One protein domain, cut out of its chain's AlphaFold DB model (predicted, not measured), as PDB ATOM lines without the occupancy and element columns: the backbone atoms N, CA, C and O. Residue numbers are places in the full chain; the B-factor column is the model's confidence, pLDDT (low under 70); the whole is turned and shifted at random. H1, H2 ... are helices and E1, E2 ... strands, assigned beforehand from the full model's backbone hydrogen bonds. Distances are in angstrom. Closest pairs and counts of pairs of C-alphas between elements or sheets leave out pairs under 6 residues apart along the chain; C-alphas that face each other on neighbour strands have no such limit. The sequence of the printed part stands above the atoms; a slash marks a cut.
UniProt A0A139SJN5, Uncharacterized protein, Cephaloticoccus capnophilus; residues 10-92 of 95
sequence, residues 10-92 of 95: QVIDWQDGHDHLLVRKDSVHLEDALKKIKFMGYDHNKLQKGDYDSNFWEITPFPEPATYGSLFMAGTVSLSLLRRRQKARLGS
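AT A GLANCE: This is residues 10 to 92 of the 95 residues of an uncharacterized protein of Cephaloticoccus capnophilus (UniProt A0A139SJN5). A small head built round a strongly twisted three-stranded sheet has one long helix, H2, sticking out from it like a handle, with residues 68 to 92 standing free. In the head, the short helix H1 only grazes the sheet, and the short strand E2 pairs with residues 10 to 11. The printed part has 83 residues, with elements in the order E1, H1, E2, E3, E4, H2; the antiparallel sheet runs E1, E4, E3, and the class is mixed, helices and strands. The whole is extended, a rod of 72 by 23 by 16 A, with a radius of gyration of the C-alphas of 20.5 A.

HOW THE PARTS SIT: E4, residues 56 to 63, is the inner strand and forms a hairpin with E3, residues 42 to 53, at 149 degrees; N 50 and O 58 are 2.8 A apart, within hydrogen-bond range. E3 bends by 99 degrees at residue 45. On the other side of E4, E1, residues 21 to 24, is antiparallel to it at 146 degrees, with N 23 and O 57 2.8 A apart. H1, residues 30 to 35, only grazes the sheet; its closest C-alphas to E3 are Leu 34 and Leu 47, 7.9 A. E2, residues 37 to 39, pairs with no named strand; residues 10 to 11 pair with its residues 38 to 39, parallel. H2, residues 65 to 90, is only just not on the sheet, with 4 pairs of C-alphas within 10 A, and is apart from E3. Every O i to N i+4 pair is within hydrogen-bond range in H1, and 21 of 22 in H2.

IN THESE COORDINATES: E1 begins at C-alpha 21, (11.833, 16.971, -3.488). E3 is 24.5 A long and E4 21.8 A. H2, 38.7 A long, ends at C-alpha 90, (31.311, 39.889, -46.678).

THE WHOLE: The C-alphas farthest apart, Val 28 and Ser 92, are 71.9 A apart. The printed part has no cut, and the five links are tight. Mean pLDDT of the printed part is 73.8; residues 17, 43 to 46, 62 to 76 and 88 to 92 are under 70.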
ATOM      1  N   GLN A  10      21.491   9.139  -3.618       83.75
ATOM      2  CA  GLN A  10      22.080   9.867  -4.739       83.75
ATOM      3  C   GLN A  10      20.985  10.215  -5.737       83.75
ATOM      4  O   GLN A  10      20.233   9.341  -6.162       83.75
ATOM      5  N   VAL A  11      20.909  11.492  -6.086       82.12
ATOM      6  CA  VAL A  11      19.995  12.025  -7.092       82.12
ATOM      7  C   VAL A  11      20.840  12.444  -8.289       82.12
ATOM      8  O   VAL A  11      21.791  13.213  -8.138       82.12
ATOM      9  N   ILE A  12      20.537  11.876  -9.453       81.88
ATOM     10  CA  ILE A  12      21.263  12.068 -10.715       81.88
ATOM     11  C   ILE A  12      20.309  12.764 -11.690       81.88
ATOM     12  O   ILE A  12      19.102  12.564 -11.581       81.88
ATOM     13  N   ASP A  13      20.848  13.566 -12.610       79.06
ATOM     14  CA  ASP A  13      20.091  14.277 -13.652       79.06
ATOM     15  C   ASP A  13      18.967  15.176 -13.118       79.06
ATOM     16  O   ASP A  13      17.952  15.379 -13.779       79.06
ATOM     17  N   TRP A  14      19.175  15.742 -11.925       80.00
ATOM     18  CA  TRP A  14      18.253  16.701 -11.327       80.00
ATOM     19  C   TRP A  14      18.073  17.925 -12.228       80.00
ATOM     20  O   TRP A  14      19.055  18.573 -12.597       80.00
ATOM     21  N   GLN A  15      16.825  18.256 -12.557       77.75
ATOM     22  CA  GLN A  15      16.472  19.432 -13.342       77.75
ATOM     23  C   GLN A  15      15.812  20.510 -12.487       77.75
ATOM     24  O   GLN A  15      14.683  20.363 -12.010       77.75
ATOM     25  N   ASP A  16      16.502  21.643 -12.361       73.75
ATOM     26  CA  ASP A  16      15.991  22.805 -11.638       73.75
ATOM     27  C   ASP A  16      14.661  23.298 -12.231       73.75
ATOM     28  O   ASP A  16      14.558  23.595 -13.421       73.75
ATOM     29  N   GLY A  17      13.637  23.404 -11.379       69.75
ATOM     30  CA  GLY A  17      12.298  23.871 -11.756       69.75
ATOM     31  C   GLY A  17      11.386  22.815 -12.393       69.75
ATOM     32  O   GLY A  17      10.241  23.138 -12.703       69.75
ATOM     33  N   HIS A  18      11.866  21.583 -12.582       77.62
ATOM     34  CA  HIS A  18      11.045  20.434 -12.980       77.62
ATOM     35  C   HIS A  18      10.983  19.386 -11.867       77.62
ATOM     36  O   HIS A  18       9.910  18.870 -11.550       77.62
ATOM     37  N   ASP A  19      12.134  19.083 -11.266       79.12
ATOM     38  CA  ASP A  19      12.224  18.105 -10.196       79.12
ATOM     39  C   ASP A  19      12.047  18.788  -8.839       79.12
ATOM     40  O   ASP A  19      12.681  19.798  -8.531       79.12
ATOM     41  N   HIS A  20      11.163  18.218  -8.019       79.69
ATOM     42  CA  HIS A  20      10.807  18.753  -6.709       79.69
ATOM     43  C   HIS A  20      10.900  17.654  -5.654       79.69
ATOM     44  O   HIS A  20      10.251  16.610  -5.757       79.69
ATOM     45  N   LEU A  21      11.690  17.893  -4.607       84.31
ATOM     46  CA  LEU A  21      11.833  16.971  -3.488       84.31
ATOM     47  C   LEU A  21      11.071  17.544  -2.303       84.31
ATOM     48  O   LEU A  21      11.555  18.419  -1.587       84.31
ATOM     49  N   LEU A  22       9.860  17.033  -2.106       84.62
ATOM     50  CA  LEU A  22       8.983  17.466  -1.028       84.62
ATOM     51  C   LEU A  22       9.179  16.586   0.200       84.62
ATOM     52  O   LEU A  22       9.103  15.357   0.131       84.62
ATOM     53  N   VAL A  23       9.385  17.218   1.352       83.62
ATOM     54  CA  VAL A  23       9.536  16.515   2.622       83.62
ATOM     55  C   VAL A  23       8.598  17.091   3.668       83.62
ATOM     56  O   VAL A  23       8.491  18.301   3.842       83.62
ATOM     57  N   ARG A  24       7.899  16.213   4.388       83.25
ATOM     58  CA  ARG A  24       6.943  16.632   5.419       83.25
ATOM     59  C   ARG A  24       7.643  17.331   6.586       83.25
ATOM     60  O   ARG A  24       8.687  16.863   7.050       83.25
ATOM     61  N   LYS A  25       7.035  18.411   7.097       81.38
ATOM     62  CA  LYS A  25       7.582  19.201   8.221       81.38
ATOM     63  C   LYS A  25       7.616  18.439   9.549       81.38
ATOM     64  O   LYS A  25       8.411  18.775  10.415       81.38
ATOM     65  N   ASP A  26       6.778  17.416   9.708       81.06
ATOM     66  CA  ASP A  26       6.648  16.621  10.938       81.06
ATOM     67  C   ASP A  26       7.717  15.520  11.084       81.06
ATOM     68  O   ASP A  26       7.730  14.764  12.056       81.06
ATOM     69  N   SER A  27       8.634  15.410  10.121       75.75
ATOM     70  CA  SER A  27       9.661  14.374  10.110       75.75
ATOM     71  C   SER A  27      10.813  14.697  11.072       75.75
ATOM     72  O   SER A  27      11.720  15.448  10.728       75.75
ATOM     73  N   VAL A  28      10.855  14.028  12.228       75.50
ATOM     74  CA  VAL A  28      11.894  14.189  13.275       75.50
ATOM     75  C   VAL A  28      13.327  13.962  12.762       75.50
ATOM     76  O   VAL A  28      14.248  14.659  13.171       75.50
ATOM     77  N   HIS A  29      13.526  13.035  11.820       77.62
ATOM     78  CA  HIS A  29      14.850  12.690  11.273       77.62
ATOM     79  C   HIS A  29      15.206  13.440   9.981       77.62
ATOM     80  O   HIS A  29      16.045  12.986   9.203       77.62
ATOM     81  N   LEU A  30      14.543  14.570   9.714       77.25
ATOM     82  CA  LEU A  30      14.736  15.323   8.477       77.25
ATOM     83  C   LEU A  30      16.182  15.802   8.310       77.25
ATOM     84  O   LEU A  30      16.770  15.602   7.254       77.25
ATOM     85  N   GLU A  31      16.765  16.403   9.344       76.56
ATOM     86  CA  GLU A  31      18.116  16.974   9.263       76.56
ATOM     87  C   GLU A  31      19.187  15.912   8.989       76.56
ATOM     88  O   GLU A  31      20.081  16.123   8.168       76.56
ATOM     89  N   ASP A  32      19.068  14.749   9.628       79.94
ATOM     90  CA  ASP A  32      19.991  13.633   9.418       79.94
ATOM     91  C   ASP A  32      19.813  12.998   8.042       79.94
ATOM     92  O   ASP A  32      20.790  12.589   7.413       79.94
ATOM     93  N   ALA A  33      18.574  12.937   7.547       79.31
ATOM     94  CA  ALA A  33      18.297  12.475   6.199       79.31
ATOM     95  C   ALA A  33      18.884  13.438   5.158       79.31
ATOM     96  O   ALA A  33      19.581  12.978   4.263       79.31
ATOM     97  N   LEU A  34      18.694  14.756   5.304       77.81
ATOM     98  CA  LEU A  34      19.206  15.768   4.368       77.81
ATOM     99  C   LEU A  34      20.726  15.699   4.198       77.81
ATOM    100  O   LEU A  34      21.212  15.751   3.073       77.81
ATOM    101  N   LYS A  35      21.480  15.485   5.284       78.44
ATOM    102  CA  LYS A  35      22.947  15.307   5.233       78.44
ATOM    103  C   LYS A  35      23.390  14.072   4.444       78.44
ATOM    104  O   LYS A  35      24.539  13.990   4.016       78.44
ATOM    105  N   LYS A  36      22.505  13.086   4.286       81.62
ATOM    106  CA  LYS A  36      22.760  11.837   3.555       81.62
ATOM    107  C   LYS A  36      22.311  11.910   2.087       81.62
ATOM    108  O   LYS A  36      22.547  10.946   1.354       81.62
ATOM    109  N   ILE A  37      21.678  13.006   1.652       82.62
ATOM    110  CA  ILE A  37      21.268  13.223   0.256       82.62
ATOM    111  C   ILE A  37      22.400  13.912  -0.500       82.62
ATOM    112  O   ILE A  37      22.973  14.893  -0.030       82.62
ATOM    113  N   LYS A  38      22.720  13.400  -1.687       81.94
ATOM    114  CA  LYS A  38      23.720  13.963  -2.590       81.94
ATOM    115  C   LYS A  38      23.109  14.169  -3.968       81.94
ATOM    116  O   LYS A  38      22.666  13.205  -4.588       81.94
ATOM    117  N   PHE A  39      23.122  15.409  -4.439       82.00
ATOM    118  CA  PHE A  39      22.710  15.768  -5.791       82.00
ATOM    119  C   PHE A  39      23.955  15.828  -6.675       82.00
ATOM    120  O   PHE A  39      24.871  16.604  -6.413       82.00
ATOM    121  N   MET A  40      24.025  14.970  -7.688       76.50
ATOM    122  CA  MET A  40      25.173  14.918  -8.591       76.50
ATOM    123  C   MET A  40      25.189  16.147  -9.503       76.50
ATOM    124  O   MET A  40      24.197  16.438 -10.160       76.50
ATOM    125  N   GLY A  41      26.321  16.859  -9.538       70.44
ATOM    126  CA  GLY A  41      26.478  18.111 -10.296       70.44
ATOM    127  C   GLY A  41      26.079  19.384  -9.536       70.44
ATOM    128  O   GLY A  41      26.118  20.471 -10.113       70.44
ATOM    129  N   TYR A  42      25.726  19.254  -8.254       74.12
ATOM    130  CA  TYR A  42      25.311  20.345  -7.372       74.12
ATOM    131  C   TYR A  42      26.160  20.385  -6.093       74.12
ATOM    132  O   TYR A  42      26.778  19.389  -5.708       74.12
ATOM    133  N   ASP A  43      26.168  21.533  -5.404       68.25
ATOM    134  CA  ASP A  43      26.965  21.707  -4.187       68.25
ATOM    135  C   ASP A  43      26.368  20.878  -3.039       68.25
ATOM    136  O   ASP A  43      25.339  21.212  -2.447       68.25
ATOM    137  N   HIS A  44      27.054  19.787  -2.702       68.69
ATOM    138  CA  HIS A  44      26.658  18.834  -1.666       68.69
ATOM    139  C   HIS A  44      26.498  19.450  -0.270       68.69
ATOM    140  O   HIS A  44      25.825  18.868   0.580       68.69
ATOM    141  N   ASN A  45      27.129  20.597  -0.007       65.81
ATOM    142  CA  ASN A  45      27.114  21.229   1.310       65.81
ATOM    143  C   ASN A  45      26.025  22.296   1.448       65.81
ATOM    144  O   ASN A  45      25.839  22.839   2.540       65.81
ATOM    145  N   LYS A  46      25.310  22.614   0.365       68.44
ATOM    146  CA  LYS A  46      24.302  23.673   0.340       68.44
ATOM    147  C   LYS A  46      22.997  23.143  -0.236       68.44
ATOM    148  O   LYS A  46      22.746  23.206  -1.432       68.44
ATOM    149  N   LEU A  47      22.141  22.659   0.656       75.75
ATOM    150  CA  LEU A  47      20.736  22.397   0.357       75.75
ATOM    151  C   LEU A  47      19.905  23.569   0.874       75.75
ATOM    152  O   LEU A  47      20.053  23.965   2.033       75.75
ATOM    153  N   GLN A  48      19.038  24.123   0.031       73.50
ATOM    154  CA  GLN A  48      18.045  25.094   0.471       73.50
ATOM    155  C   GLN A  48      16.761  24.385   0.883       73.50
ATOM    156  O   GLN A  48      16.324  23.413   0.269       73.50
ATOM    157  N   LYS A  49      16.180  24.890   1.971       78.25
ATOM    158  CA  LYS A  49      14.877  24.489   2.488       78.25
ATOM    159  C   LYS A  49      13.897  25.612   2.148       78.25
ATOM    160  O   LYS A  49      13.882  26.629   2.839       78.25
ATOM    161  N   GLY A  50      13.153  25.450   1.062       75.38
ATOM    162  CA  GLY A  50      12.057  26.332   0.671       75.38
ATOM    163  C   GLY A  50      10.767  25.936   1.382       75.38
ATOM    164  O   GLY A  50      10.533  24.755   1.650       75.38
ATOM    165  N   ASP A  51       9.933  26.917   1.718       79.00
ATOM    166  CA  ASP A  51       8.598  26.631   2.237       79.00
ATOM    167  C   ASP A  51       7.638  26.431   1.056       79.00
ATOM    168  O   ASP A  51       7.424  27.363   0.281       79.00
ATOM    169  N   TYR A  52       7.118  25.211   0.889       78.25
ATOM    170  CA  TYR A  52       6.220  24.865  -0.218       78.25
ATOM    171  C   TYR A  52       4.754  24.981   0.203       78.25
ATOM    172  O   TYR A  52       3.943  25.591  -0.486       78.25
ATOM    173  N   ASP A  53       4.412  24.402   1.357       83.69
ATOM    174  CA  ASP A  53       3.069  24.443   1.934       83.69
ATOM    175  C   ASP A  53       3.142  24.302   3.465       83.69
ATOM    176  O   ASP A  53       4.154  23.907   4.043       83.69
ATOM    177  N   SER A  54       2.024  24.544   4.142       80.75
ATOM    178  CA  SER A  54       1.783  24.302   5.566       80.75
ATOM    179  C   SER A  54       2.355  22.971   6.081       80.75
ATOM    180  O   SER A  54       2.889  22.930   7.189       80.75
ATOM    181  N   ASN A  55       2.331  21.914   5.261       84.50
ATOM    182  CA  ASN A  55       2.747  20.563   5.648       84.50
ATOM    183  C   ASN A  55       4.065  20.078   5.021       84.50
ATOM    184  O   ASN A  55       4.602  19.060   5.473       84.50
ATOM    185  N   PHE A  56       4.618  20.789   4.034       83.62
ATOM    186  CA  PHE A  56       5.770  20.326   3.256       83.62
ATOM    187  C   PHE A  56       6.836  21.409   3.081       83.62
ATOM    188  O   PHE A  56       6.539  22.558   2.767       83.62
ATOM    189  N   TRP A  57       8.090  21.005   3.261       83.88
ATOM    190  CA  TRP A  57       9.264  21.735   2.803       83.88
ATOM    191  C   TRP A  57       9.645  21.240   1.418       83.88
ATOM    192  O   TRP A  57       9.615  20.036   1.155       83.88
ATOM    193  N   GLU A  58      10.067  22.158   0.569       84.06
ATOM    194  CA  GLU A  58      10.742  21.843  -0.676       84.06
ATOM    195  C   GLU A  58      12.252  21.890  -0.458       84.06
ATOM    196  O   GLU A  58      12.794  22.835   0.118       84.06
ATOM    197  N   ILE A  59      12.933  20.838  -0.897       82.19
ATOM    198  CA  ILE A  59      14.384  20.730  -0.833       82.19
ATOM    199  C   ILE A  59      14.923  20.927  -2.238       82.19
ATOM    200  O   ILE A  59      14.703  20.092  -3.115       82.19
ATOM    201  N   THR A  60      15.656  22.014  -2.427       78.56
ATOM    202  CA  THR A  60      16.311  22.339  -3.692       78.56
ATOM    203  C   THR A  60      17.828  22.373  -3.504       78.56
ATOM    204  O   THR A  60      18.328  22.964  -2.535       78.56
ATOM    205  N   PRO A  61      18.592  21.701  -4.382       75.12
ATOM    206  CA  PRO A  61      20.044  21.764  -4.342       75.12
ATOM    207  C   PRO A  61      20.539  23.141  -4.789       75.12
ATOM    208  O   PRO A  61      19.914  23.810  -5.611       75.12
ATOM    209  N   PHE A  62      21.677  23.582  -4.253       69.88
ATOM    210  CA  PHE A  62      22.295  24.817  -4.715       69.88
ATOM    211  C   PHE A  62      23.116  24.552  -5.986       69.88
ATOM    212  O   PHE A  62      24.008  23.694  -5.959       69.88
ATOM    213  N   PRO A  63      22.855  25.270  -7.093       61.47
ATOM    214  CA  PRO A  63      23.607  25.086  -8.326       61.47
ATOM    215  C   PRO A  63      25.084  25.420  -8.113       61.47
ATOM    216  O   PRO A  63      25.422  26.473  -7.561       61.47
ATOM    217  N   GLU A  64      25.985  24.542  -8.563       56.94
ATOM    218  CA  GLU A  64      27.409  24.867  -8.549       56.94
ATOM    219  C   GLU A  64      27.672  26.051  -9.501       56.94
ATOM    220  O   GLU A  64      27.277  26.007 -10.674       56.94
ATOM    221  N   PRO A  65      28.379  27.111  -9.056       56.78
ATOM    222  CA  PRO A  65      28.652  28.287  -9.890       56.78
ATOM    223  C   PRO A  65      29.376  27.949 -11.205       56.78
ATOM    224  O   PRO A  65      29.240  28.655 -12.206       56.78
ATOM    225  N   ALA A  66      30.158  26.865 -11.207       55.44
ATOM    226  CA  ALA A  66      30.983  26.447 -12.334       55.44
ATOM    227  C   ALA A  66      30.158  25.937 -13.531       55.44
ATOM    228  O   ALA A  66      30.528  26.187 -14.682       55.44
ATOM    229  N   THR A  67      29.018  25.291 -13.279       55.25
ATOM    230  CA  THR A  67      28.182  24.689 -14.327       55.25
ATOM    231  C   THR A  67      27.533  25.767 -15.194       55.25
ATOM    232  O   THR A  67      27.612  25.713 -16.423       55.25
ATOM    233  N   TYR A  68      27.017  26.833 -14.580       54.81
ATOM    234  CA  TYR A  68      26.402  27.945 -15.309       54.81
ATOM    235  C   TYR A  68      27.426  28.837 -16.018       54.81
ATOM    236  O   TYR A  68      27.185  29.274 -17.144       54.81
ATOM    237  N   GLY A  69      28.605  29.059 -15.424       54.88
ATOM    238  CA  GLY A  69      29.671  29.837 -16.065       54.88
ATOM    239  C   GLY A  69      30.134  29.237 -17.399       54.88
ATOM    240  O   GLY A  69      30.367  29.967 -18.365       54.88
ATOM    241  N   SER A  70      30.209  27.906 -17.485       57.09
ATOM    242  CA  SER A  70      30.660  27.202 -18.692       57.09
ATOM    243  C   SER A  70      29.710  27.372 -19.890       57.09
ATOM    244  O   SER A  70      30.164  27.626 -21.009       57.09
ATOM    245  N   LEU A  71      28.395  27.332 -19.649       58.12
ATOM    246  CA  LEU A  71      27.355  27.497 -20.669       58.12
ATOM    247  C   LEU A  71      27.371  28.902 -21.286       58.12
ATOM    248  O   LEU A  71      27.344  29.050 -22.512       58.12
ATOM    249  N   PHE A  72      27.494  29.944 -20.459       60.69
ATOM    250  CA  PHE A  72      27.578  31.321 -20.953       60.69
ATOM    251  C   PHE A  72      28.878  31.588 -21.729       60.69
ATOM    252  O   PHE A  72      28.863  32.260 -22.769       60.69
ATOM    253  N   MET A  73      30.003  31.024 -21.282       61.47
ATOM    254  CA  MET A  73      31.284  31.139 -21.986       61.47
ATOM    255  C   MET A  73      31.253  30.429 -23.348       61.47
ATOM    256  O   MET A  73      31.686  31.001 -24.350       61.47
ATOM    257  N   ALA A  74      30.664  29.234 -23.437       63.84
ATOM    258  CA  ALA A  74      30.516  28.517 -24.706       63.84
ATOM    259  C   ALA A  74      29.642  29.287 -25.718       63.84
ATOM    260  O   ALA A  74      29.980  29.375 -26.906       63.84
ATOM    261  N   GLY A  75      28.549  29.902 -25.250       66.81
ATOM    262  CA  GLY A  75      27.662  30.714 -26.086       66.81
ATOM    263  C   GLY A  75      28.358  31.942 -26.683       66.81
ATOM    264  O   GLY A  75      28.278  32.182 -27.890       66.81
ATOM    265  N   THR A  76      29.098  32.701 -25.870       69.31
ATOM    266  CA  THR A  76      29.788  33.924 -26.324       69.31
ATOM    267  C   THR A  76      30.937  33.636 -27.294       69.31
ATOM    268  O   THR A  76      31.077  34.339 -28.302       69.31
ATOM    269  N   VAL A  77      31.711  32.568 -27.069       73.06
ATOM    270  CA  VAL A  77      32.782  32.140 -27.985       73.06
ATOM    271  C   VAL A  77      32.201  31.754 -29.347       73.06
ATOM    272  O   VAL A  77      32.656  32.266 -30.372       73.06
ATOM    273  N   SER A  78      31.140  30.948 -29.371       72.69
ATOM    274  CA  SER A  78      30.477  30.513 -30.609       72.69
ATOM    275  C   SER A  78      29.924  31.692 -31.418       72.69
ATOM    276  O   SER A  78      30.145  31.782 -32.630       72.69
ATOM    277  N   LEU A  79      29.282  32.656 -30.748       78.06
ATOM    278  CA  LEU A  79      28.749  33.859 -31.391       78.06
ATOM    279  C   LEU A  79      29.864  34.759 -31.943       78.06
ATOM    280  O   LEU A  79      29.740  35.312 -33.039       78.06
ATOM    281  N   SER A  80      30.970  34.899 -31.207       77.94
ATOM    282  CA  SER A  80      32.120  35.705 -31.630       77.94
ATOM    283  C   SER A  80      32.818  35.115 -32.863       77.94
ATOM    284  O   SER A  80      33.153  35.851 -33.796       77.94
ATOM    285  N   LEU A  81      32.957  33.787 -32.921       81.31
ATOM    286  CA  LEU A  81      33.503  33.070 -34.071       81.31
ATOM    287  C   LEU A  81      32.566  33.164 -35.280       81.31
ATOM    288  O   LEU A  81      33.030  33.434 -36.388       81.31
ATOM    289  N   LEU A  82      31.251  33.033 -35.080       81.00
ATOM    290  CA  LEU A  82      30.266  33.202 -36.150       81.00
ATOM    291  C   LEU A  82      30.313  34.621 -36.739       81.00
ATOM    292  O   LEU A  82      30.380  34.776 -37.958       81.00
ATOM    293  N   ARG A  83      30.379  35.657 -35.888       78.31
ATOM    294  CA  ARG A  83      30.526  37.058 -36.323       78.31
ATOM    295  C   ARG A  83      31.820  37.293 -37.101       78.31
ATOM    296  O   ARG A  83      31.795  37.979 -38.122       78.31
ATOM    297  N   ARG A  84      32.947  36.714 -36.666       79.50
ATOM    298  CA  ARG A  84      34.224  36.795 -37.402       79.50
ATOM    299  C   ARG A  84      34.122  36.148 -38.785       79.50
ATOM    300  O   ARG A  84      34.571  36.739 -39.763       79.50
ATOM    301  N   ARG A  85      33.479  34.980 -38.890       77.44
ATOM    302  CA  ARG A  85      33.288  34.276 -40.169       77.44
ATOM    303  C   ARG A  85      32.347  35.020 -41.118       77.44
ATOM    304  O   ARG A  85      32.610  35.042 -42.316       77.44
ATOM    305  N   GLN A  86      31.292  35.655 -40.610       75.56
ATOM    306  CA  GLN A  86      30.388  36.469 -41.432       75.56
ATOM    307  C   GLN A  86      31.083  37.716 -41.990       75.56
ATOM    308  O   GLN A  86      30.960  37.998 -43.180       75.56
ATOM    309  N   LYS A  87      31.882  38.418 -41.175       72.44
ATOM    310  CA  LYS A  87      32.667  39.573 -41.640       72.44
ATOM    311  C   LYS A  87      33.713  39.190 -42.692       72.44
ATOM    312  O   LYS A  87      33.882  39.920 -43.660       72.44
ATOM    313  N   ALA A  88      34.361  38.036 -42.543       68.00
ATOM    314  CA  ALA A  88      35.319  37.538 -43.530       68.00
ATOM    315  C   ALA A  88      34.662  37.188 -44.881       68.00
ATOM    316  O   ALA A  88      35.259  37.440 -45.920       68.00
ATOM    317  N   ARG A  89      33.429  36.656 -44.879       60.22
ATOM    318  CA  ARG A  89      32.681  36.334 -46.113       60.22
ATOM    319  C   ARG A  89      32.114  37.560 -46.831       60.22
ATOM    320  O   ARG A  89      31.980  37.531 -48.045       60.22
ATOM    321  N   LEU A  90      31.781  38.624 -46.098       59.59
ATOM    322  CA  LEU A  90      31.311  39.889 -46.678       59.59
ATOM    323  C   LEU A  90      32.460  40.774 -47.194       59.59
ATOM    324  O   LEU A  90      32.236  41.610 -48.058       59.59
ATOM    325  N   GLY A  91      33.685  40.584 -46.689       55.56
ATOM    326  CA  GLY A  91      34.889  41.258 -47.192       55.56
ATOM    327  C   GLY A  91      35.500  40.615 -48.442       55.56
ATOM    328  O   GLY A  91      36.354  41.221 -49.076       55.56
ATOM    329  N   SER A  92      35.066  39.408 -48.814       54.19
ATOM    330  CA  SER A  92      35.484  38.710 -50.032       54.19
ATOM    331  C   SER A  92      34.437  38.873 -51.138       54.19
ATOM    332  O   SER A  92      33.851  37.891 -51.588       54.19
TER     333      SER A  92